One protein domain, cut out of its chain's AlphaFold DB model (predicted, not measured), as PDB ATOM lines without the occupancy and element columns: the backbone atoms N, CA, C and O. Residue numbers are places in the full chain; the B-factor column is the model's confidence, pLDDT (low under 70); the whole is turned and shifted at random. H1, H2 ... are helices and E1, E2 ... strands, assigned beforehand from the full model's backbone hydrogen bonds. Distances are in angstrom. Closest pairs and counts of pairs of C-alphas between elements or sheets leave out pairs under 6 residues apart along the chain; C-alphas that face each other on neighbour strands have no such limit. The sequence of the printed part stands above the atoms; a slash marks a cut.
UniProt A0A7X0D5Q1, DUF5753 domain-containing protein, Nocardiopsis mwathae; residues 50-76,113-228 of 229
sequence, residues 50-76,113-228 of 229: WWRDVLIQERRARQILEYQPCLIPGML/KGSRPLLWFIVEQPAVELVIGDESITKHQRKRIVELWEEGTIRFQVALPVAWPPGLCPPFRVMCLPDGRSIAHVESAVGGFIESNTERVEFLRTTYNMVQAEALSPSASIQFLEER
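Overview. This is residues 50 to 76 and 113 to 228 of the 229 residues of the protein "DUF5753 domain-containing protein" of Nocardiopsis mwathae (UniProt A0A7X0D5Q1). What shape do these coordinates make? A twisted sheet of six strands forms the core, with the long helix H4 crossing one face and H1 over the E4, E5 and E6 part of the opposite face. At the sheet's E3 edge, H5 stands beside the strand, and H3 packs on H5 and E3. What is it made of? The printed part has 143 residues with named elements in the order H1 E1 E2 H2 H3 E3 E4 E5 E6 H4 H5; the class is mixed, helices and strands, and the mixed sheet runs E3 E2 E1 E4 E5 E6. It is compact, with a radius of gyration of the C-alphas of 14.9 A and spans of 40 by 37 by 29 A.

Along the chain. Where do the first elements lie? H1, residues 50 to 60, begins with C-alpha 50 at (80.285, 73.087, -21.184) and is 16.0 A long. E1 is residues 63 to 68, E2 residues 118 to 124 with 20.1 A, and H2 residues 125 to 129. What follows? H3 is residues 135 to 150 with 22.6 A, E3 154 to 159, E4 172 to 176, E5 182 to 188 with 20.1 A, and E6 191 to 195. H4, residues 198 to 214, spans 24.7 A, and H5, residues 218 to 226, ends with C-alpha 226 at (56.729, 79.195, 5.987).

Arrangement. How do the strands pair? E3 with E2 and E2 with E1 are parallel: N 155 and O 119, and N 64 and O 118, are each 2.8 A apart, within hydrogen-bond range. E1 and E4 are antiparallel, with N 174 and O 65 at 2.8 A. E4 E5 E6 is a meander, each strand the antiparallel neighbour of the one before, in two hairpins, with N 175 and O 183, and N 195 and O 184, each at 2.8 A. Which helices are on the faces? H4 has a height over the sheet of 8.7 A, and its closest C-alphas to E5 are Val 201 and Ala 184, 5.9 A apart. H1, on the opposite face at 8.9 A, comes closest to E6 with the C-alphas of Trp 50 and Phe 193, 6.1 A apart; the sheet with H1, H3 and H4 makes three layers, helices on both faces. What is at E3? H5 stands at the sheet's level, with the C-alphas of Pro 218 and Gln 157 5.1 A apart. H3 touches H5 with residues 142 to 146 alone, at a shallow tilt of 30 degrees, opposite ways, closest at the C-alphas of Arg 142 and Leu 225, 6.0 A; H2 only grazes the sheet with residues 125 to 128. How are E2 and E3 joined? E2, H2 H3, E3 is a strand-helix-strand unit, parallel neighbour strands with helices between, and its crossover is right-handed. In H1, H2, H3, H4 and H5 every O i to N i+4 pair is within hydrogen-bond range.

Size, cuts and confidence. Where is it cut, and which link is long? Residues 77 to 112 are not printed, and C-alphas 76 and 113 are 12.0 A apart; E3 to E4, residues 160 to 171, is a long link. How sure is the model? Mean pLDDT of the printed part is 94.0, and residue 50 is under 70.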
ATOM      1  N   TRP A  50      81.705  73.433 -21.246       67.88
ATOM      2  CA  TRP A  50      80.285  73.087 -21.184       67.88
ATOM      3  C   TRP A  50      79.500  73.945 -20.182       67.88
ATOM      4  O   TRP A  50      78.337  74.243 -20.420       67.88
ATOM      5  N   TRP A  51      80.120  74.377 -19.079       76.88
ATOM      6  CA  TRP A  51      79.466  75.218 -18.078       76.88
ATOM      7  C   TRP A  51      79.410  76.683 -18.498       76.88
ATOM      8  O   TRP A  51      78.424  77.368 -18.236       76.88
ATOM      9  N   ARG A  52      80.434  77.154 -19.220       78.38
ATOM     10  CA  ARG A  52      80.414  78.491 -19.832       78.38
ATOM     11  C   ARG A  52      79.251  78.627 -20.805       78.38
ATOM     12  O   ARG A  52      78.531  79.619 -20.749       78.38
ATOM     13  N   ASP A  53      79.026  77.603 -21.626       81.12
ATOM     14  CA  ASP A  53      77.900  77.584 -22.559       81.12
ATOM     15  C   ASP A  53      76.563  77.677 -21.817       81.12
ATOM     16  O   ASP A  53      75.703  78.455 -22.215       81.12
ATOM     17  N   VAL A  54      76.398  76.971 -20.694       85.69
ATOM     18  CA  VAL A  54      75.191  77.075 -19.854       85.69
ATOM     19  C   VAL A  54      74.972  78.507 -19.364       85.69
ATOM     20  O   VAL A  54      73.880  79.045 -19.535       85.69
ATOM     21  N   LEU A  55      76.002  79.146 -18.804       85.56
ATOM     22  CA  LEU A  55      75.899  80.499 -18.245       85.56
ATOM     23  C   LEU A  55      75.512  81.542 -19.305       85.56
ATOM     24  O   LEU A  55      74.639  82.376 -19.055       85.56
ATOM     25  N   ILE A  56      76.085  81.440 -20.508       84.81
ATOM     26  CA  ILE A  56      75.752  82.320 -21.638       84.81
ATOM     27  C   ILE A  56      74.274  82.182 -22.013       84.81
ATOM     28  O   ILE A  56      73.593  83.168 -22.302       84.81
ATOM     29  N   GLN A  57      73.765  80.951 -22.043       90.19
ATOM     30  CA  GLN A  57      72.383  80.700 -22.440       90.19
ATOM     31  C   GLN A  57      71.385  81.151 -21.374       90.19
ATOM     32  O   GLN A  57      70.351  81.714 -21.721       90.19
ATOM     33  N   GLU A  58      71.710  80.987 -20.094       90.88
ATOM     34  CA  GLU A  58      70.871  81.456 -18.989       90.88
ATOM     35  C   GLU A  58      70.677  82.966 -19.003       90.88
ATOM     36  O   GLU A  58      69.550  83.437 -18.875       90.88
ATOM     37  N   ARG A  59      71.753  83.728 -19.216       89.31
ATOM     38  CA  ARG A  59      71.683  85.195 -19.286       89.31
ATOM     39  C   ARG A  59      70.811  85.682 -20.443       89.31
ATOM     40  O   ARG A  59      70.149  86.715 -20.339       89.31
ATOM     41  N   ARG A  60      70.795  84.931 -21.548       90.19
ATOM     42  CA  ARG A  60      70.021  85.248 -22.756       90.19
ATOM     43  C   ARG A  60      68.587  84.732 -22.717       90.19
ATOM     44  O   ARG A  60      67.772  85.202 -23.513       90.19
ATOM     45  N   ALA A  61      68.282  83.752 -21.874       93.75
ATOM     46  CA  ALA A  61      66.972  83.124 -21.827       93.75
ATOM     47  C   ALA A  61      65.889  84.146 -21.456       93.75
ATOM     48  O   ALA A  61      66.090  85.007 -20.610       93.75
ATOM     49  N   ARG A  62      64.711  84.035 -22.077       95.75
ATOM     50  CA  ARG A  62      63.497  84.758 -21.656       95.75
ATOM     51  C   ARG A  62      62.719  83.997 -20.589       95.75
ATOM     52  O   ARG A  62      61.911  84.582 -19.873       95.75
ATOM     53  N   GLN A  63      62.936  82.690 -20.508       97.12
ATOM     54  CA  GLN A  63      62.320  81.815 -19.523       97.12
ATOM     55  C   GLN A  63      63.298  80.705 -19.157       97.12
ATOM     56  O   GLN A  63      63.922  80.122 -20.045       97.12
ATOM     57  N   ILE A  64      63.380  80.397 -17.866       97.88
ATOM     58  CA  ILE A  64      64.110  79.252 -17.327       97.88
ATOM     59  C   ILE A  64      63.142  78.447 -16.464       97.88
ATOM     60  O   ILE A  64      62.589  78.957 -15.489       97.88
ATOM     61  N   LEU A  65      62.937  77.191 -16.852       98.44
ATOM     62  CA  LEU A  65      62.143  76.202 -16.135       98.44
ATOM     63  C   LEU A  65      63.104  75.171 -15.555       98.44
ATOM     64  O   LEU A  65      63.710  74.422 -16.316       98.44
ATOM     65  N   GLU A  66      63.286  75.145 -14.242       98.12
ATOM     66  CA  GLU A  66      64.252  74.257 -13.593       98.12
ATOM     67  C   GLU A  66      63.556  73.270 -12.655       98.12
ATOM     68  O   GLU A  66      62.772  73.660 -11.790       98.12
ATOM     69  N   TYR A  67      63.860  71.988 -12.842       98.25
ATOM     70  CA  TYR A  67      63.411  70.896 -11.990       98.25
ATOM     71  C   TYR A  67      64.590  70.341 -11.187       98.25
ATOM     72  O   TYR A  67      65.636  70.005 -11.753       98.25
ATOM     73  N   GLN A  68      64.417  70.240  -9.868       97.19
ATOM     74  CA  GLN A  68      65.430  69.728  -8.950       97.19
ATOM     75  C   GLN A  68      64.861  68.642  -8.019       97.19
ATOM     76  O   GLN A  68      64.078  68.948  -7.118       97.19
ATOM     77  N   PRO A  69      65.295  67.376  -8.171       95.56
ATOM     78  CA  PRO A  69      64.771  66.266  -7.380       95.56
ATOM     79  C   PRO A  69      65.426  66.117  -6.000       95.56
ATOM     80  O   PRO A  69      64.878  65.455  -5.123       95.56
ATOM     81  N   CYS A  70      66.636  66.654  -5.806       93.75
ATOM     82  CA  CYS A  70      67.466  66.285  -4.650       93.75
ATOM     83  C   CYS A  70      68.042  67.464  -3.865       93.75
ATOM     84  O   CYS A  70      68.466  67.264  -2.731       93.75
ATOM     85  N   LEU A  71      68.101  68.669  -4.438       95.00
ATOM     86  CA  LEU A  71      68.708  69.842  -3.804       95.00
ATOM     87  C   LEU A  71      67.921  71.109  -4.146       95.00
ATOM     88  O   LEU A  71      67.244  71.169  -5.166       95.00
ATOM     89  N   ILE A  72      68.073  72.160  -3.342       97.56
ATOM     90  CA  ILE A  72      67.623  73.494  -3.754       97.56
ATOM     91  C   ILE A  72      68.419  73.936  -5.003       97.56
ATOM     92  O   ILE A  72      69.651  73.809  -4.989       97.56
ATOM     93  N   PRO A  73      67.769  74.475  -6.061       96.12
ATOM     94  CA  PRO A  73      68.441  74.983  -7.256       96.12
ATOM     95  C   PRO A  73      69.601  75.912  -6.918       96.12
ATOM     96  O   PRO A  73      69.458  76.804  -6.084       96.12
ATOM     97  N   GLY A  74      70.740  75.754  -7.599       93.56
ATOM     98  CA  GLY A  74      71.952  76.527  -7.306       93.56
ATOM     99  C   GLY A  74      71.747  78.048  -7.329       93.56
ATOM    100  O   GLY A  74      72.363  78.741  -6.531       93.56
ATOM    101  N   MET A  75      70.847  78.547  -8.188       93.81
ATOM    102  CA  MET A  75      70.482  79.970  -8.269       93.81
ATOM    103  C   MET A  75      69.745  80.489  -7.025       93.81
ATOM    104  O   MET A  75      69.751  81.686  -6.768       93.81
ATOM    105  N   LEU A  76      69.087  79.614  -6.269       97.38
ATOM    106  CA  LEU A  76      68.314  79.989  -5.085       97.38
ATOM    107  C   LEU A  76      69.114  79.811  -3.792       97.38
ATOM    108  O   LEU A  76      68.636  80.203  -2.729       97.38
ATOM    109  N   LYS A 113      68.747  87.851 -13.406       82.19
ATOM    110  CA  LYS A 113      67.627  88.780 -13.164       82.19
ATOM    111  C   LYS A 113      67.691  90.043 -14.032       82.19
ATOM    112  O   LYS A 113      66.643  90.638 -14.291       82.19
ATOM    113  N   GLY A 114      68.875  90.454 -14.495       78.38
ATOM    114  CA  GLY A 114      69.062  91.671 -15.296       78.38
ATOM    115  C   GLY A 114      68.231  91.707 -16.586       78.38
ATOM    116  O   GLY A 114      67.699  92.757 -16.944       78.38
ATOM    117  N   SER A 115      68.031  90.557 -17.239       78.44
ATOM    118  CA  SER A 115      67.192  90.428 -18.442       78.44
ATOM    119  C   SER A 115      65.699  90.227 -18.140       78.44
ATOM    120  O   SER A 115      64.891  90.136 -19.065       78.44
ATOM    121  N   ARG A 116      65.322  90.199 -16.851       87.19
ATOM    122  CA  ARG A 116      63.967  89.934 -16.335       87.19
ATOM    123  C   ARG A 116      63.296  88.690 -16.949       87.19
ATOM    124  O   ARG A 116      62.162  88.790 -17.426       87.19
ATOM    125  N   PRO A 117      63.958  87.520 -16.954       94.12
ATOM    126  CA  PRO A 117      63.348  86.300 -17.456       94.12
ATOM    127  C   PRO A 117      62.266  85.790 -16.504       94.12
ATOM    128  O   PRO A 117      62.301  86.034 -15.298       94.12
ATOM    129  N   LEU A 118      61.335  84.999 -17.033       96.69
ATOM    130  CA  LEU A 118      60.473  84.172 -16.193       96.69
ATOM    131  C   LEU A 118      61.303  83.028 -15.597       96.69
ATOM    132  O   LEU A 118      61.732  82.134 -16.325       96.69
ATOM    133  N   LEU A 119      61.499  83.040 -14.281       98.19
ATOM    134  CA  LEU A 119      62.199  81.986 -13.549       98.19
ATOM    135  C   LEU A 119      61.191  81.119 -12.794       98.19
ATOM    136  O   LEU A 119      60.482  81.625 -11.921       98.19
ATOM    137  N   TRP A 120      61.121  79.828 -13.119       98.62
ATOM    138  CA  TRP A 120      60.192  78.898 -12.481       98.62
ATOM    139  C   TRP A 120      60.893  77.623 -12.031       98.62
ATOM    140  O   TRP A 120      61.398  76.844 -12.839       98.62
ATOM    141  N   PHE A 121      60.864  77.390 -10.726       98.69
ATOM    142  CA  PHE A 121      61.518  76.261 -10.086       98.69
ATOM    143  C   PHE A 121      60.488  75.276  -9.544       98.69
ATOM    144  O   PHE A 121      59.509  75.684  -8.916       98.69
ATOM    145  N   ILE A 122      60.732  73.989  -9.765       98.62
ATOM    146  CA  ILE A 122      60.015  72.900  -9.105       98.62
ATOM    147  C   ILE A 122      61.039  72.078  -8.337       98.62
ATOM    148  O   ILE A 122      62.042  71.641  -8.907       98.62
ATOM    149  N   VAL A 123      60.791  71.890  -7.046       98.44
ATOM    150  CA  VAL A 123      61.688  71.158  -6.156       98.44
ATOM    151  C   VAL A 123      60.904  70.080  -5.430       98.44
ATOM    152  O   VAL A 123      59.838  70.344  -4.882       98.44
ATOM    153  N   GLU A 124      61.432  68.863  -5.419       97.69
ATOM    154  CA  GLU A 124      60.834  67.756  -4.673       97.69
ATOM    155  C   GLU A 124      60.872  68.025  -3.160       97.69
ATOM    156  O   GLU A 124      61.874  68.502  -2.617       97.69
ATOM    157  N   GLN A 125      59.787  67.689  -2.458       97.06
ATOM    158  CA  GLN A 125      59.627  67.897  -1.016       97.06
ATOM    159  C   GLN A 125      60.841  67.425  -0.198       97.06
ATOM    160  O   GLN A 125      61.313  68.201   0.641       97.06
ATOM    161  N   PRO A 126      61.412  66.221  -0.429       95.31
ATOM    162  CA  PRO A 126      62.554  65.764   0.353       95.31
ATOM    163  C   PRO A 126      63.760  66.705   0.266       95.31
ATOM    164  O   PRO A 126      64.461  66.881   1.255       95.31
ATOM    165  N   ALA A 127      63.987  67.356  -0.878       95.94
ATOM    166  CA  ALA A 127      65.093  68.298  -1.054       95.94
ATOM    167  C   ALA A 127      64.893  69.605  -0.268       95.94
ATOM    168  O   ALA A 127      65.863  70.229   0.164       95.94
ATOM    169  N   VAL A 128      63.639  70.015  -0.077       96.62
ATOM    170  CA  VAL A 128      63.255  71.193   0.710       96.62
ATOM    171  C   VAL A 128      63.337  70.915   2.213       96.62
ATOM    172  O   VAL A 128      63.667  71.804   3.005       96.62
ATOM    173  N   GLU A 129      63.018  69.689   2.622       95.56
ATOM    174  CA  GLU A 129      63.001  69.276   4.026       95.56
ATOM    175  C   GLU A 129      64.375  68.843   4.546       95.56
ATOM    176  O   GLU A 129      64.637  68.984   5.741       95.56
ATOM    177  N   LEU A 130      65.264  68.388   3.658       95.38
ATOM    178  CA  LEU A 130      66.604  67.935   4.005       95.38
ATOM    179  C   LEU A 130      67.393  69.008   4.769       95.38
ATOM    180  O   LEU A 130      67.633  70.107   4.267       95.38
ATOM    181  N   VAL A 131      67.843  68.653   5.975       96.50
ATOM    182  CA  VAL A 131      68.716  69.504   6.787       96.50
ATOM    183  C   VAL A 131      70.123  69.492   6.196       96.50
ATOM    184  O   VAL A 131      70.777  68.450   6.141       96.50
ATOM    185  N   ILE A 132      70.593  70.659   5.760       95.50
ATOM    186  CA  ILE A 132      71.941  70.863   5.227       95.50
ATOM    187  C   ILE A 132      72.770  71.637   6.245       95.50
ATOM    188  O   ILE A 132      72.521  72.814   6.498       95.50
ATOM    189  N   GLY A 133      73.775  70.964   6.809       94.69
ATOM    190  CA  GLY A 133      74.597  71.507   7.888       94.69
ATOM    191  C   GLY A 133      73.815  71.468   9.191       94.69
ATOM    192  O   GLY A 133      73.853  70.463   9.896       94.69
ATOM    193  N   ASP A 134      73.057  72.524   9.463       96.06
ATOM    194  CA  ASP A 134      72.171  72.622  10.617       96.06
ATOM    195  C   ASP A 134      70.791  73.196  10.242       96.06
ATOM    196  O   ASP A 134      70.521  73.604   9.102       96.06
ATOM    197  N   GLU A 135      69.875  73.193  11.212       96.81
ATOM    198  CA  GLU A 135      68.520  73.705  11.009       96.81
ATOM    199  C   GLU A 135      68.494  75.198  10.674       96.81
ATOM    200  O   GLU A 135      67.645  75.621   9.892       96.81
ATOM    201  N   SER A 136      69.412  76.001  11.218       97.81
ATOM    202  CA  SER A 136      69.435  77.447  10.988       97.81
ATOM    203  C   SER A 136      69.777  77.779   9.534       97.81
ATOM    204  O   SER A 136      69.092  78.600   8.920       97.81
ATOM    205  N   ILE A 137      70.741  77.063   8.943       97.94
ATOM    206  CA  ILE A 137      71.102  77.184   7.523       97.94
ATOM    207  C   ILE A 137      69.907  76.817   6.643       97.94
ATOM    208  O   ILE A 137      69.571  77.527   5.693       97.94
ATOM    209  N   THR A 138      69.229  75.719   6.975       96.94
ATOM    210  CA  THR A 138      68.100  75.219   6.183       96.94
ATOM    211  C   THR A 138      66.885  76.153   6.284       96.94
ATOM    212  O   THR A 138      66.251  76.454   5.273       96.94
ATOM    213  N   LYS A 139      66.591  76.690   7.473       98.06
ATOM    214  CA  LYS A 139      65.542  77.704   7.679       98.06
ATOM    215  C   LYS A 139      65.846  78.992   6.922       98.06
ATOM    216  O   LYS A 139      64.974  79.509   6.225       98.06
ATOM    217  N   HIS A 140      67.088  79.476   6.982       98.31
ATOM    218  CA  HIS A 140      67.517  80.648   6.219       98.31
ATOM    219  C   HIS A 140      67.384  80.415   4.706       98.31
ATOM    220  O   HIS A 140      66.892  81.282   3.985       98.31
ATOM    221  N   GLN A 141      67.724  79.216   4.225       98.50
ATOM    222  CA  GLN A 141      67.530  78.838   2.829       98.50
ATOM    223  C   GLN A 141      66.054  78.888   2.397       98.50
ATOM    224  O   GLN A 141      65.754  79.408   1.320       98.50
ATOM    225  N   ARG A 142      65.130  78.366   3.214       98.62
ATOM    226  CA  ARG A 142      63.682  78.435   2.934       98.62
ATOM    227  C   ARG A 142      63.195  79.879   2.934       98.62
ATOM    228  O   ARG A 142      62.531  80.288   1.987       98.62
ATOM    229  N   LYS A 143      63.610  80.669   3.929       98.56
ATOM    230  CA  LYS A 143      63.285  82.096   4.018       98.56
ATOM    231  C   LYS A 143      63.719  82.860   2.766       98.56
ATOM    232  O   LYS A 143      62.922  83.609   2.216       98.56
ATOM    233  N   ARG A 144      64.927  82.603   2.250       98.19
ATOM    234  CA  ARG A 144      65.400  83.247   1.016       98.19
ATOM    235  C   ARG A 144      64.501  82.948  -0.189       98.19
ATOM    236  O   ARG A 144      64.304  83.817  -1.031       98.19
ATOM    237  N   ILE A 145      63.962  81.731  -0.289       98.56
ATOM    238  CA  ILE A 145      63.029  81.362  -1.366       98.56
ATOM    239  C   ILE A 145      61.707  82.127  -1.226       98.56
ATOM    240  O   ILE A 145      61.205  82.630  -2.231       98.56
ATOM    241  N   VAL A 146      61.178  82.245  -0.003       98.75
ATOM    242  CA  VAL A 146      59.969  83.035   0.287       98.75
ATOM    243  C   VAL A 146      60.177  84.497  -0.117       98.75
ATOM    244  O   VAL A 146      59.416  85.006  -0.933       98.75
ATOM    245  N   GLU A 147      61.271  85.123   0.323       98.38
ATOM    246  CA  GLU A 147      61.615  86.510  -0.027       98.38
ATOM    247  C   GLU A 147      61.686  86.716  -1.552       98.38
ATOM    248  O   GLU A 147      61.103  87.650  -2.097       98.38
ATOM    249  N   LEU A 148      62.349  85.809  -2.282       97.75
ATOM    250  CA  LEU A 148      62.443  85.879  -3.746       97.75
ATOM    251  C   LEU A 148      61.079  85.772  -4.444       97.75
ATOM    252  O   LEU A 148      60.888  86.347  -5.521       97.75
ATOM    253  N   TRP A 149      60.152  85.004  -3.874       98.06
ATOM    254  CA  TRP A 149      58.794  84.887  -4.390       98.06
ATOM    255  C   TRP A 149      57.977  86.154  -4.110       98.06
ATOM    256  O   TRP A 149      57.324  86.653  -5.028       98.06
ATOM    257  N   GLU A 150      58.072  86.713  -2.901       97.62
ATOM    258  CA  GLU A 150      57.404  87.963  -2.502       97.62
ATOM    259  C   GLU A 150      57.892  89.168  -3.319       97.62
ATOM    260  O   GLU A 150      57.092  89.992  -3.760       97.62
ATOM    261  N   GLU A 151      59.196  89.230  -3.611       96.31
ATOM    262  CA  GLU A 151      59.805  90.201  -4.532       96.31
ATOM    263  C   GLU A 151      59.280  90.066  -5.979       96.31
ATOM    264  O   GLU A 151      59.556  90.912  -6.831       96.31
ATOM    265  N   GLY A 152      58.578  88.975  -6.301       95.44
ATOM    266  CA  GLY A 152      58.141  88.651  -7.655       95.44
ATOM    267  C   GLY A 152      59.274  88.193  -8.575       95.44
ATOM    268  O   GLY A 152      59.067  88.107  -9.786       95.44
ATOM    269  N   THR A 153      60.454  87.875  -8.028       96.31
ATOM    270  CA  THR A 153      61.607  87.411  -8.810       96.31
ATOM    271  C   THR A 153      61.338  86.040  -9.431       96.31
ATOM    272  O   THR A 153      61.719  85.793 -10.576       96.31
ATOM    273  N   ILE A 154      60.734  85.126  -8.667       98.00
ATOM    274  CA  ILE A 154      60.605  83.719  -9.059       98.00
ATOM    275  C   ILE A 154      59.165  83.213  -8.962       98.00
ATOM    276  O   ILE A 154      58.294  83.780  -8.295       98.00
ATOM    277  N   ARG A 155      58.920  82.079  -9.613       98.44
ATOM    278  CA  ARG A 155      57.881  81.120  -9.238       98.44
ATOM    279  C   ARG A 155      58.555  79.886  -8.659       98.44
ATOM    280  O   ARG A 155      59.596  79.454  -9.151       98.44
ATOM    281  N   PHE A 156      57.967  79.342  -7.605       98.75
ATOM    282  CA  PHE A 156      58.500  78.194  -6.889       98.75
ATOM    283  C   PHE A 156      57.355  77.245  -6.563       98.75
ATOM    284  O   PHE A 156      56.300  77.698  -6.118       98.75
ATOM    285  N   GLN A 157      57.553  75.953  -6.803       98.75
ATOM    286  CA  GLN A 157      56.604  74.911  -6.433       98.75
ATOM    287  C   GLN A 157      57.307  73.748  -5.741       98.75
ATOM    288  O   GLN A 157      58.411  73.361  -6.129       98.75
ATOM    289  N   VAL A 158      56.636  73.180  -4.742       98.62
ATOM    290  CA  VAL A 158      57.053  71.946  -4.076       98.62
ATOM    291  C   VAL A 158      56.290  70.776  -4.685       98.62
ATOM    292  O   VAL A 158      55.059  70.750  -4.642       98.62
ATOM    293  N   ALA A 159      57.011  69.812  -5.249       97.62
ATOM    294  CA  ALA A 159      56.441  68.541  -5.679       97.62
ATOM    295  C   ALA A 159      56.361  67.591  -4.477       97.62
ATOM    296  O   ALA A 159      57.357  67.378  -3.785       97.62
ATOM    297  N   LEU A 160      55.165  67.079  -4.177       95.50
ATOM    298  CA  LEU A 160      54.977  66.103  -3.105       95.50
ATOM    299  C   LEU A 160      55.213  64.684  -3.647       95.50
ATOM    300  O   LEU A 160      54.934  64.431  -4.820       95.50
ATOM    301  N   PRO A 161      55.661  63.732  -2.809       91.44
ATOM    302  CA  PRO A 161      55.805  62.346  -3.223       91.44
ATOM    303  C   PRO A 161      54.476  61.764  -3.718       91.44
ATOM    304  O   PRO A 161      53.469  61.778  -3.008       91.44
ATOM    305  N   VAL A 162      54.500  61.183  -4.915       89.38
ATOM    306  CA  VAL A 162      53.376  60.452  -5.513       89.38
ATOM    307  C   VAL A 162      53.804  59.027  -5.865       89.38
ATOM    308  O   VAL A 162      54.988  58.746  -6.034       89.38
ATOM    309  N   ALA A 163      52.842  58.109  -5.991       88.75
ATOM    310  CA  ALA A 163      53.131  56.702  -6.294       88.75
ATOM    311  C   ALA A 163      53.773  56.492  -7.681       88.75
ATOM    312  O   ALA A 163      54.504  55.525  -7.881       88.75
ATOM    313  N   TRP A 164      53.511  57.401  -8.623       87.94
ATOM    314  CA  TRP A 164      53.992  57.337 -10.003       87.94
ATOM    315  C   TRP A 164      54.649  58.669 -10.382       87.94
ATOM    316  O   TRP A 164      54.042  59.465 -11.096       87.94
ATOM    317  N   PRO A 165      55.854  58.960  -9.861       87.50
ATOM    318  CA  PRO A 165      56.473  60.269 -10.024       87.50
ATOM    319  C   PRO A 165      56.958  60.461 -11.469       87.50
ATOM    320  O   PRO A 165      57.899  59.777 -11.887       87.50
ATOM    321  N   PRO A 166      56.389  61.410 -12.242       86.62
ATOM    322  CA  PRO A 166      56.831  61.656 -13.616       86.62
ATOM    323  C   PRO A 166      58.254  62.234 -13.671       86.62
ATOM    324  O   PRO A 166      58.919  62.147 -14.700       86.62
ATOM    325  N   GLY A 167      58.724  62.812 -12.560       83.56
ATOM    326  CA  GLY A 167      60.010  63.487 -12.420       83.56
ATOM    327  C   GLY A 167      61.146  62.629 -11.871       83.56
ATOM    328  O   GLY A 167      62.185  63.194 -11.534       83.56
ATOM    329  N   LEU A 168      61.013  61.302 -11.755       88.00
ATOM    330  CA  LEU A 168      62.099  60.447 -11.249       88.00
ATOM    331  C   LEU A 168      63.254  60.334 -12.265       88.00
ATOM    332  O   LEU A 168      63.450  59.321 -12.933       88.00
ATOM    333  N   CYS A 169      64.006  61.419 -12.404       90.69
ATOM    334  CA  CYS A 169      65.065  61.636 -13.376       90.69
ATOM    335  C   CYS A 169      66.108  62.619 -12.807       90.69
ATOM    336  O   CYS A 169      65.844  63.276 -11.796       90.69
ATOM    337  N   PRO A 170      67.304  62.722 -13.414       93.94
ATOM    338  CA  PRO A 170      68.293  63.727 -13.027       93.94
ATOM    339  C   PRO A 170      67.762  65.166 -13.164       93.94
ATOM    340  O   PRO A 170      66.860  65.403 -13.968       93.94
ATOM    341  N   PRO A 171      68.331  66.141 -12.429       95.94
ATOM    342  CA  PRO A 171      67.925  67.531 -12.563       95.94
ATOM    343  C   PRO A 171      68.179  68.063 -13.970       95.94
ATOM    344  O   PRO A 171      69.167  67.727 -14.630       95.94
ATOM    345  N   PHE A 172      67.294  68.951 -14.405       97.31
ATOM    346  CA  PHE A 172      67.425  69.628 -15.683       97.31
ATOM    347  C   PHE A 172      66.795  71.015 -15.630       97.31
ATOM    348  O   PHE A 172      65.916  71.305 -14.815       97.31
ATOM    349  N   ARG A 173      67.235  71.879 -16.542       96.44
ATOM    350  CA  ARG A 173      66.614  73.180 -16.795       96.44
ATOM    351  C   ARG A 173      66.345  73.356 -18.277       96.44
ATOM    352  O   ARG A 173      67.239  73.136 -19.088       96.44
ATOM    353  N   VAL A 174      65.137  73.774 -18.627       98.12
ATOM    354  CA  VAL A 174      64.755  74.158 -19.987       98.12
ATOM    355  C   VAL A 174      64.820  75.677 -20.095       98.12
ATOM    356  O   VAL A 174      64.243  76.391 -19.277       98.12
ATOM    357  N   MET A 175      65.525  76.173 -21.105       97.50
ATOM    358  CA  MET A 175      65.747  77.594 -21.357       97.50
ATOM    359  C   MET A 175      65.134  77.976 -22.702       97.50
ATOM    360  O   MET A 175      65.531  77.453 -23.745       97.50
ATOM    361  N   CYS A 176      64.176  78.900 -22.679       96.25
ATOM    362  CA  CYS A 176      63.564  79.452 -23.886       96.25
ATOM    363  C   CYS A 176      64.334  80.705 -24.305       96.25
ATOM    364  O   CYS A 176      64.412  81.675 -23.546       96.25
ATOM    365  N   LEU A 177      64.889  80.699 -25.513       93.94
ATOM    366  CA  LEU A 177      65.722  81.776 -26.034       93.94
ATOM    367  C   LEU A 177      64.887  82.852 -26.759       93.94
ATOM    368  O   LEU A 177      63.746  82.606 -27.155       93.94
ATOM    369  N   PRO A 178      65.439  84.064 -26.974       89.69
ATOM    370  CA  PRO A 178      64.714  85.164 -27.613       89.69
ATOM    371  C   PRO A 178      64.269  84.900 -29.056       89.69
ATOM    372  O   PRO A 178      63.336  85.550 -29.526       89.69
ATOM    373  N   ASP A 179      64.927  83.965 -29.742       89.88
ATOM    374  CA  ASP A 179      64.638  83.552 -31.121       89.88
ATOM    375  C   ASP A 179      63.569  82.446 -31.218       89.88
ATOM    376  O   ASP A 179      63.298  81.945 -32.306       89.88
ATOM    377  N   GLY A 180      62.958  82.066 -30.091       88.50
ATOM    378  CA  GLY A 180      61.912  81.046 -30.016       88.50
ATOM    379  C   GLY A 180      62.434  79.616 -29.889       88.50
ATOM    380  O   GLY A 180      61.645  78.706 -29.638       88.50
ATOM    381  N   ARG A 181      63.749  79.389 -30.005       92.50
ATOM    382  CA  ARG A 181      64.330  78.068 -29.755       92.50
ATOM    383  C   ARG A 181      64.349  77.764 -28.263       92.50
ATOM    384  O   ARG A 181      64.469  78.656 -27.426       92.50
ATOM    385  N   SER A 182      64.279  76.479 -27.944       95.94
ATOM    386  CA  SER A 182      64.482  75.980 -26.589       95.94
ATOM    387  C   SER A 182      65.696  75.072 -26.560       95.94
ATOM    388  O   SER A 182      65.918  74.290 -27.482       95.94
ATOM    389  N   ILE A 183      66.463  75.171 -25.487       96.88
ATOM    390  CA  ILE A 183      67.562  74.260 -25.170       96.88
ATOM    391  C   ILE A 183      67.393  73.787 -23.734       96.88
ATOM    392  O   ILE A 183      66.687  74.422 -22.948       96.88
ATOM    393  N   ALA A 184      68.041  72.690 -23.375       96.94
ATOM    394  CA  ALA A 184      68.053  72.214 -22.003       96.94
ATOM    395  C   ALA A 184      69.481  72.051 -21.503       96.94
ATOM    396  O   ALA A 184      70.369  71.680 -22.260       96.94
ATOM    397  N   HIS A 185      69.702  72.305 -20.221       95.25
ATOM    398  CA  HIS A 185      70.890  71.833 -19.529       95.25
ATOM    399  C   HIS A 185      70.488  70.669 -18.627       95.25
ATOM    400  O   HIS A 185      69.581  70.809 -17.806       95.25
ATOM    401  N   VAL A 186      71.151  69.528 -18.808       93.94
ATOM    402  CA  VAL A 186      70.906  68.296 -18.051       93.94
ATOM    403  C   VAL A 186      72.117  68.012 -17.177       93.94
ATOM    404  O   VAL A 186      73.250  67.993 -17.662       93.94
ATOM    405  N   GLU A 187      71.874  67.791 -15.888       90.00
ATOM    406  CA  GLU A 187      72.913  67.546 -14.895       90.00
ATOM    407  C   GLU A 187      73.110  66.049 -14.627       90.00
ATOM    408  O   GLU A 187      72.212  65.218 -14.751       90.00
ATOM    409  N   SER A 188      74.327  65.703 -14.229       85.50
ATOM    410  CA  SER A 188      74.769  64.367 -13.850       85.50
ATOM    411  C   SER A 188      75.699  64.448 -12.636       85.50
ATOM    412  O   SER A 188      76.142  65.522 -12.218       85.50
ATOM    413  N   ALA A 189      76.082  63.293 -12.092       76.25
ATOM    414  CA  ALA A 189      77.007  63.227 -10.964       76.25
ATOM    415  C   ALA A 189      78.410  63.800 -11.263       76.25
ATOM    416  O   ALA A 189      79.140  64.119 -10.325       76.25
ATOM    417  N   VAL A 190      78.803  63.950 -12.531       73.31
ATOM    418  CA  VAL A 190      80.157  64.395 -12.926       73.31
ATOM    419  C   VAL A 190      80.181  65.718 -13.698       73.31
ATOM    420  O   VAL A 190      81.252  66.190 -14.067       73.31
ATOM    421  N   GLY A 191      79.025  66.344 -13.920       77.00
ATOM    422  CA  GLY A 191      78.895  67.578 -14.698       77.00
ATOM    423  C   GLY A 191      77.543  67.643 -15.395       77.00
ATOM    424  O   GLY A 191      76.609  66.974 -14.966       77.00
ATOM    425  N   GLY A 192      77.440  68.386 -16.487       85.19
ATOM    426  CA  GLY A 192      76.230  68.445 -17.298       85.19
ATOM    427  C   GLY A 192      76.535  68.738 -18.759       85.19
ATOM    428  O   GLY A 192      77.696  68.879 -19.151       85.19
ATOM    429  N   PHE A 193      75.492  68.799 -19.577       85.19
ATOM    430  CA  PHE A 193      75.609  69.149 -20.991       85.19
ATOM    431  C   PHE A 193      74.394  69.940 -21.469       85.19
ATOM    432  O   PHE A 193      73.316  69.868 -20.876       85.19
ATOM    433  N   ILE A 194      74.587  70.694 -22.554       91.50
ATOM    434  CA  ILE A 194      73.502  71.348 -23.283       91.50
ATOM    435  C   ILE A 194      72.916  70.363 -24.292       91.50
ATOM    436  O   ILE A 194      73.624  69.844 -25.152       91.50
ATOM    437  N   GLU A 195      71.610  70.148 -24.206       94.12
ATOM    438  CA  GLU A 195      70.806  69.467 -25.210       94.12
ATOM    439  C   GLU A 195      70.090  70.512 -26.075       94.12
ATOM    440  O   GLU A 195      69.469  71.451 -25.572       94.12
ATOM    441  N   SER A 196      70.204  70.352 -27.391       92.94
ATOM    442  CA  SER A 196      69.640  71.266 -28.394       92.94
ATOM    443  C   SER A 196      68.798  70.551 -29.448       92.94
ATOM    444  O   SER A 196      68.196  71.202 -30.301       92.94
ATOM    445  N   ASN A 197      68.717  69.219 -29.390       95.94
ATOM    446  CA  ASN A 197      67.784  68.449 -30.190       95.94
ATOM    447  C   ASN A 197      66.346  68.743 -29.735       95.94
ATOM    448  O   ASN A 197      65.980  68.474 -28.590       95.94
ATOM    449  N   THR A 198      65.529  69.262 -30.653       95.81
ATOM    450  CA  THR A 198      64.158  69.706 -30.377       95.81
ATOM    451  C   THR A 198      63.299  68.631 -29.714       95.81
ATOM    452  O   THR A 198      62.635  68.922 -28.726       95.81
ATOM    453  N   GLU A 199      63.332  67.387 -30.197       97.25
ATOM    454  CA  GLU A 199      62.503  66.301 -29.652       97.25
ATOM    455  C   GLU A 199      62.871  65.985 -28.198       97.25
ATOM    456  O   GLU A 199      61.997  65.798 -27.352       97.25
ATOM    457  N   ARG A 200      64.170  65.984 -27.879       97.50
ATOM    458  CA  ARG A 200      64.653  65.742 -26.513       97.50
ATOM    459  C   ARG A 200      64.355  66.904 -25.572       97.50
ATOM    460  O   ARG A 200      64.012  66.675 -24.415       97.50
ATOM    461  N   VAL A 201      64.465  68.142 -26.051       98.00
ATOM    462  CA  VAL A 201      64.103  69.326 -25.258       98.00
ATOM    463  C   VAL A 201      62.602  69.340 -24.965       98.00
ATOM    464  O   VAL A 201      62.207  69.602 -23.829       98.00
ATOM    465  N   GLU A 202      61.765  68.995 -25.943       97.50
ATOM    466  CA  GLU A 202      60.314  68.901 -25.750       97.50
ATOM    467  C   GLU A 202      59.911  67.738 -24.839       97.50
ATOM    468  O   GLU A 202      58.987  67.879 -24.034       97.50
ATOM    469  N   PHE A 203      60.642  66.621 -24.872       96.94
ATOM    470  CA  PHE A 203      60.486  65.562 -23.877       96.94
ATOM    471  C   PHE A 203      60.725  66.093 -22.454       96.94
ATOM    472  O   PHE A 203      59.859  65.944 -21.596       96.94
ATOM    473  N   LEU A 204      61.842  66.793 -22.214       97.62
ATOM    474  CA  LEU A 204      62.153  67.375 -20.899       97.62
ATOM    475  C   LEU A 204      61.124  68.428 -20.468       97.62
ATOM    476  O   LEU A 204      60.720  68.463 -19.306       97.62
ATOM    477  N   ARG A 205      60.652  69.263 -21.397       97.62
ATOM    478  CA  ARG A 205      59.567  70.220 -21.140       97.62
ATOM    479  C   ARG A 205      58.274  69.510 -20.741       97.62
ATOM    480  O   ARG A 205      57.602  69.940 -19.808       97.62
ATOM    481  N   THR A 206      57.935  68.418 -21.419       97.44
ATOM    482  CA  THR A 206      56.756  67.606 -21.093       97.44
ATOM    483  C   THR A 206      56.901  66.986 -19.707       97.44
ATOM    484  O   THR A 206      55.979  67.087 -18.903       97.44
ATOM    485  N   THR A 207      58.073  66.430 -19.381       97.50
ATOM    486  CA  THR A 207      58.391  65.940 -18.031       97.50
ATOM    487  C   THR A 207      58.209  67.029 -16.981       97.50
ATOM    488  O   THR A 207      57.508  66.802 -15.999       97.50
ATOM    489  N   TYR A 208      58.755  68.226 -17.211       98.12
ATOM    490  CA  TYR A 208      58.582  69.369 -16.311       98.12
ATOM    491  C   TYR A 208      57.103  69.690 -16.075       98.12
ATOM    492  O   TYR A 208      56.677  69.811 -14.930       98.12
ATOM    493  N   ASN A 209      56.308  69.777 -17.144       97.75
ATOM    494  CA  ASN A 209      54.883  70.098 -17.055       97.75
ATOM    495  C   ASN A 209      54.090  69.022 -16.295       97.75
ATOM    496  O   ASN A 209      53.177  69.355 -15.544       97.75
ATOM    497  N   MET A 210      54.437  67.741 -16.461       97.25
ATOM    498  CA  MET A 210      53.810  66.651 -15.706       97.25
ATOM    499  C   MET A 210      54.120  66.754 -14.209       97.25
ATOM    500  O   MET A 210      53.209  66.634 -13.399       97.25
ATOM    501  N   VAL A 211      55.373  67.037 -13.833       97.31
ATOM    502  CA  VAL A 211      55.723  67.288 -12.421       97.31
ATOM    503  C   VAL A 211      54.983  68.521 -11.902       97.31
ATOM    504  O   VAL A 211      54.446  68.508 -10.800       97.31
ATOM    505  N   GLN A 212      54.909  69.584 -12.705       97.31
ATOM    506  CA  GLN A 212      54.237  70.826 -12.335       97.31
ATOM    507  C   GLN A 212      52.755  70.633 -12.007       97.31
ATOM    508  O   GLN A 212      52.248  71.288 -11.098       97.31
ATOM    509  N   ALA A 213      52.076  69.765 -12.758       96.19
ATOM    510  CA  ALA A 213      50.662  69.466 -12.572       96.19
ATOM    511  C   ALA A 213      50.379  68.730 -11.250       96.19
ATOM    512  O   ALA A 213      49.315  68.927 -10.670       96.19
ATOM    513  N   GLU A 214      51.328  67.922 -10.773       94.69
ATOM    514  CA  GLU A 214      51.244  67.189  -9.500       94.69
ATOM    515  C   GLU A 214      51.786  68.004  -8.308       94.69
ATOM    516  O   GLU A 214      51.506  67.699  -7.148       94.69
ATOM    517  N   ALA A 215      52.578  69.045  -8.573       97.38
ATOM    518  CA  ALA A 215      53.155  69.890  -7.540       97.38
ATOM    519  C   ALA A 215      52.106  70.793  -6.873       97.38
ATOM    520  O   ALA A 215      51.114  71.209  -7.476       97.38
ATOM    521  N   LEU A 216      52.372  71.179  -5.623       98.44
ATOM    522  CA  LEU A 216      51.584  72.198  -4.938       98.44
ATOM    523  C   LEU A 216      51.531  73.482  -5.774       98.44
ATOM    524  O   LEU A 216      52.505  73.858  -6.432       98.44
ATOM    525  N   SER A 217      50.411  74.206  -5.705       98.50
ATOM    526  CA  SER A 217      50.338  75.548  -6.296       98.50
ATOM    527  C   SER A 217      51.455  76.448  -5.740       98.50
ATOM    528  O   SER A 217      51.922  76.207  -4.620       98.50
ATOM    529  N   PRO A 218      51.885  77.503  -6.459       98.25
ATOM    530  CA  PRO A 218      52.929  78.392  -5.955       98.25
ATOM    531  C   PRO A 218      52.628  78.952  -4.559       98.25
ATOM    532  O   PRO A 218      53.480  78.876  -3.684       98.25
ATOM    533  N   SER A 219      51.403  79.421  -4.305       98.25
ATOM    534  CA  SER A 219      51.020  79.950  -2.988       98.25
ATOM    535  C   SER A 219      51.051  78.877  -1.893       98.25
ATOM    536  O   SER A 219      51.590  79.118  -0.818       98.25
ATOM    537  N   ALA A 220      50.537  77.673  -2.174       98.62
ATOM    538  CA  ALA A 220      50.579  76.560  -1.218       98.62
ATOM    539  C   ALA A 220      52.016  76.078  -0.949       98.62
ATOM    540  O   ALA A 220      52.333  75.648   0.154       98.62
ATOM    541  N   SER A 221      52.894  76.181  -1.946       98.75
ATOM    542  CA  SER A 221      54.315  75.859  -1.811       98.75
ATOM    543  C   SER A 221      55.036  76.848  -0.901       98.75
ATOM    544  O   SER A 221      55.864  76.432  -0.102       98.75
ATOM    545  N   ILE A 222      54.713  78.141  -0.986       98.50
ATOM    546  CA  ILE A 222      55.259  79.152  -0.073       98.50
ATOM    547  C   ILE A 222      54.757  78.928   1.351       98.50
ATOM    548  O   ILE A 222      55.581  78.837   2.255       98.50
ATOM    549  N   GLN A 223      53.454  78.701   1.539       98.56
ATOM    550  CA  GLN A 223      52.908  78.351   2.854       98.56
ATOM    551  C   GLN A 223      53.604  77.111   3.446       98.56
ATOM    552  O   GLN A 223      53.995  77.104   4.612       98.56
ATOM    553  N   PHE A 224      53.832  76.078   2.627       98.56
ATOM    554  CA  PHE A 224      54.557  74.873   3.037       98.56
ATOM    555  C   PHE A 224      55.973  75.182   3.561       98.56
ATOM    556  O   PHE A 224      56.428  74.535   4.511       98.56
ATOM    557  N   LEU A 225      56.676  76.147   2.950       98.38
ATOM    558  CA  LEU A 225      57.988  76.612   3.408       98.38
ATOM    559  C   LEU A 225      57.888  77.400   4.717       98.38
ATOM    560  O   LEU A 225      58.686  77.148   5.617       98.38
ATOM    561  N   GLU A 226      56.932  78.323   4.822       98.06
ATOM    562  CA  GLU A 226      56.729  79.195   5.987       98.06
ATOM    563  C   GLU A 226      56.436  78.409   7.265       98.06
ATOM    564  O   GLU A 226      57.009  78.701   8.310       98.06
ATOM    565  N   GLU A 227      55.636  77.344   7.175       97.50
ATOM    566  CA  GLU A 227      55.343  76.430   8.292       97.50
ATOM    567  C   GLU A 227      56.590  75.687   8.821       97.50
ATOM    568  O   GLU A 227      56.531  75.015   9.851       97.50
ATOM    569  N   ARG A 228      57.725  75.783   8.113       94.50
ATOM    570  CA  ARG A 228      58.995  75.092   8.400       94.50
ATOM    571  C   ARG A 228      60.174  76.050   8.614       94.50
ATOM    572  O   ARG A 228      61.324  75.586   8.605       94.50
TER     573      ARG A 228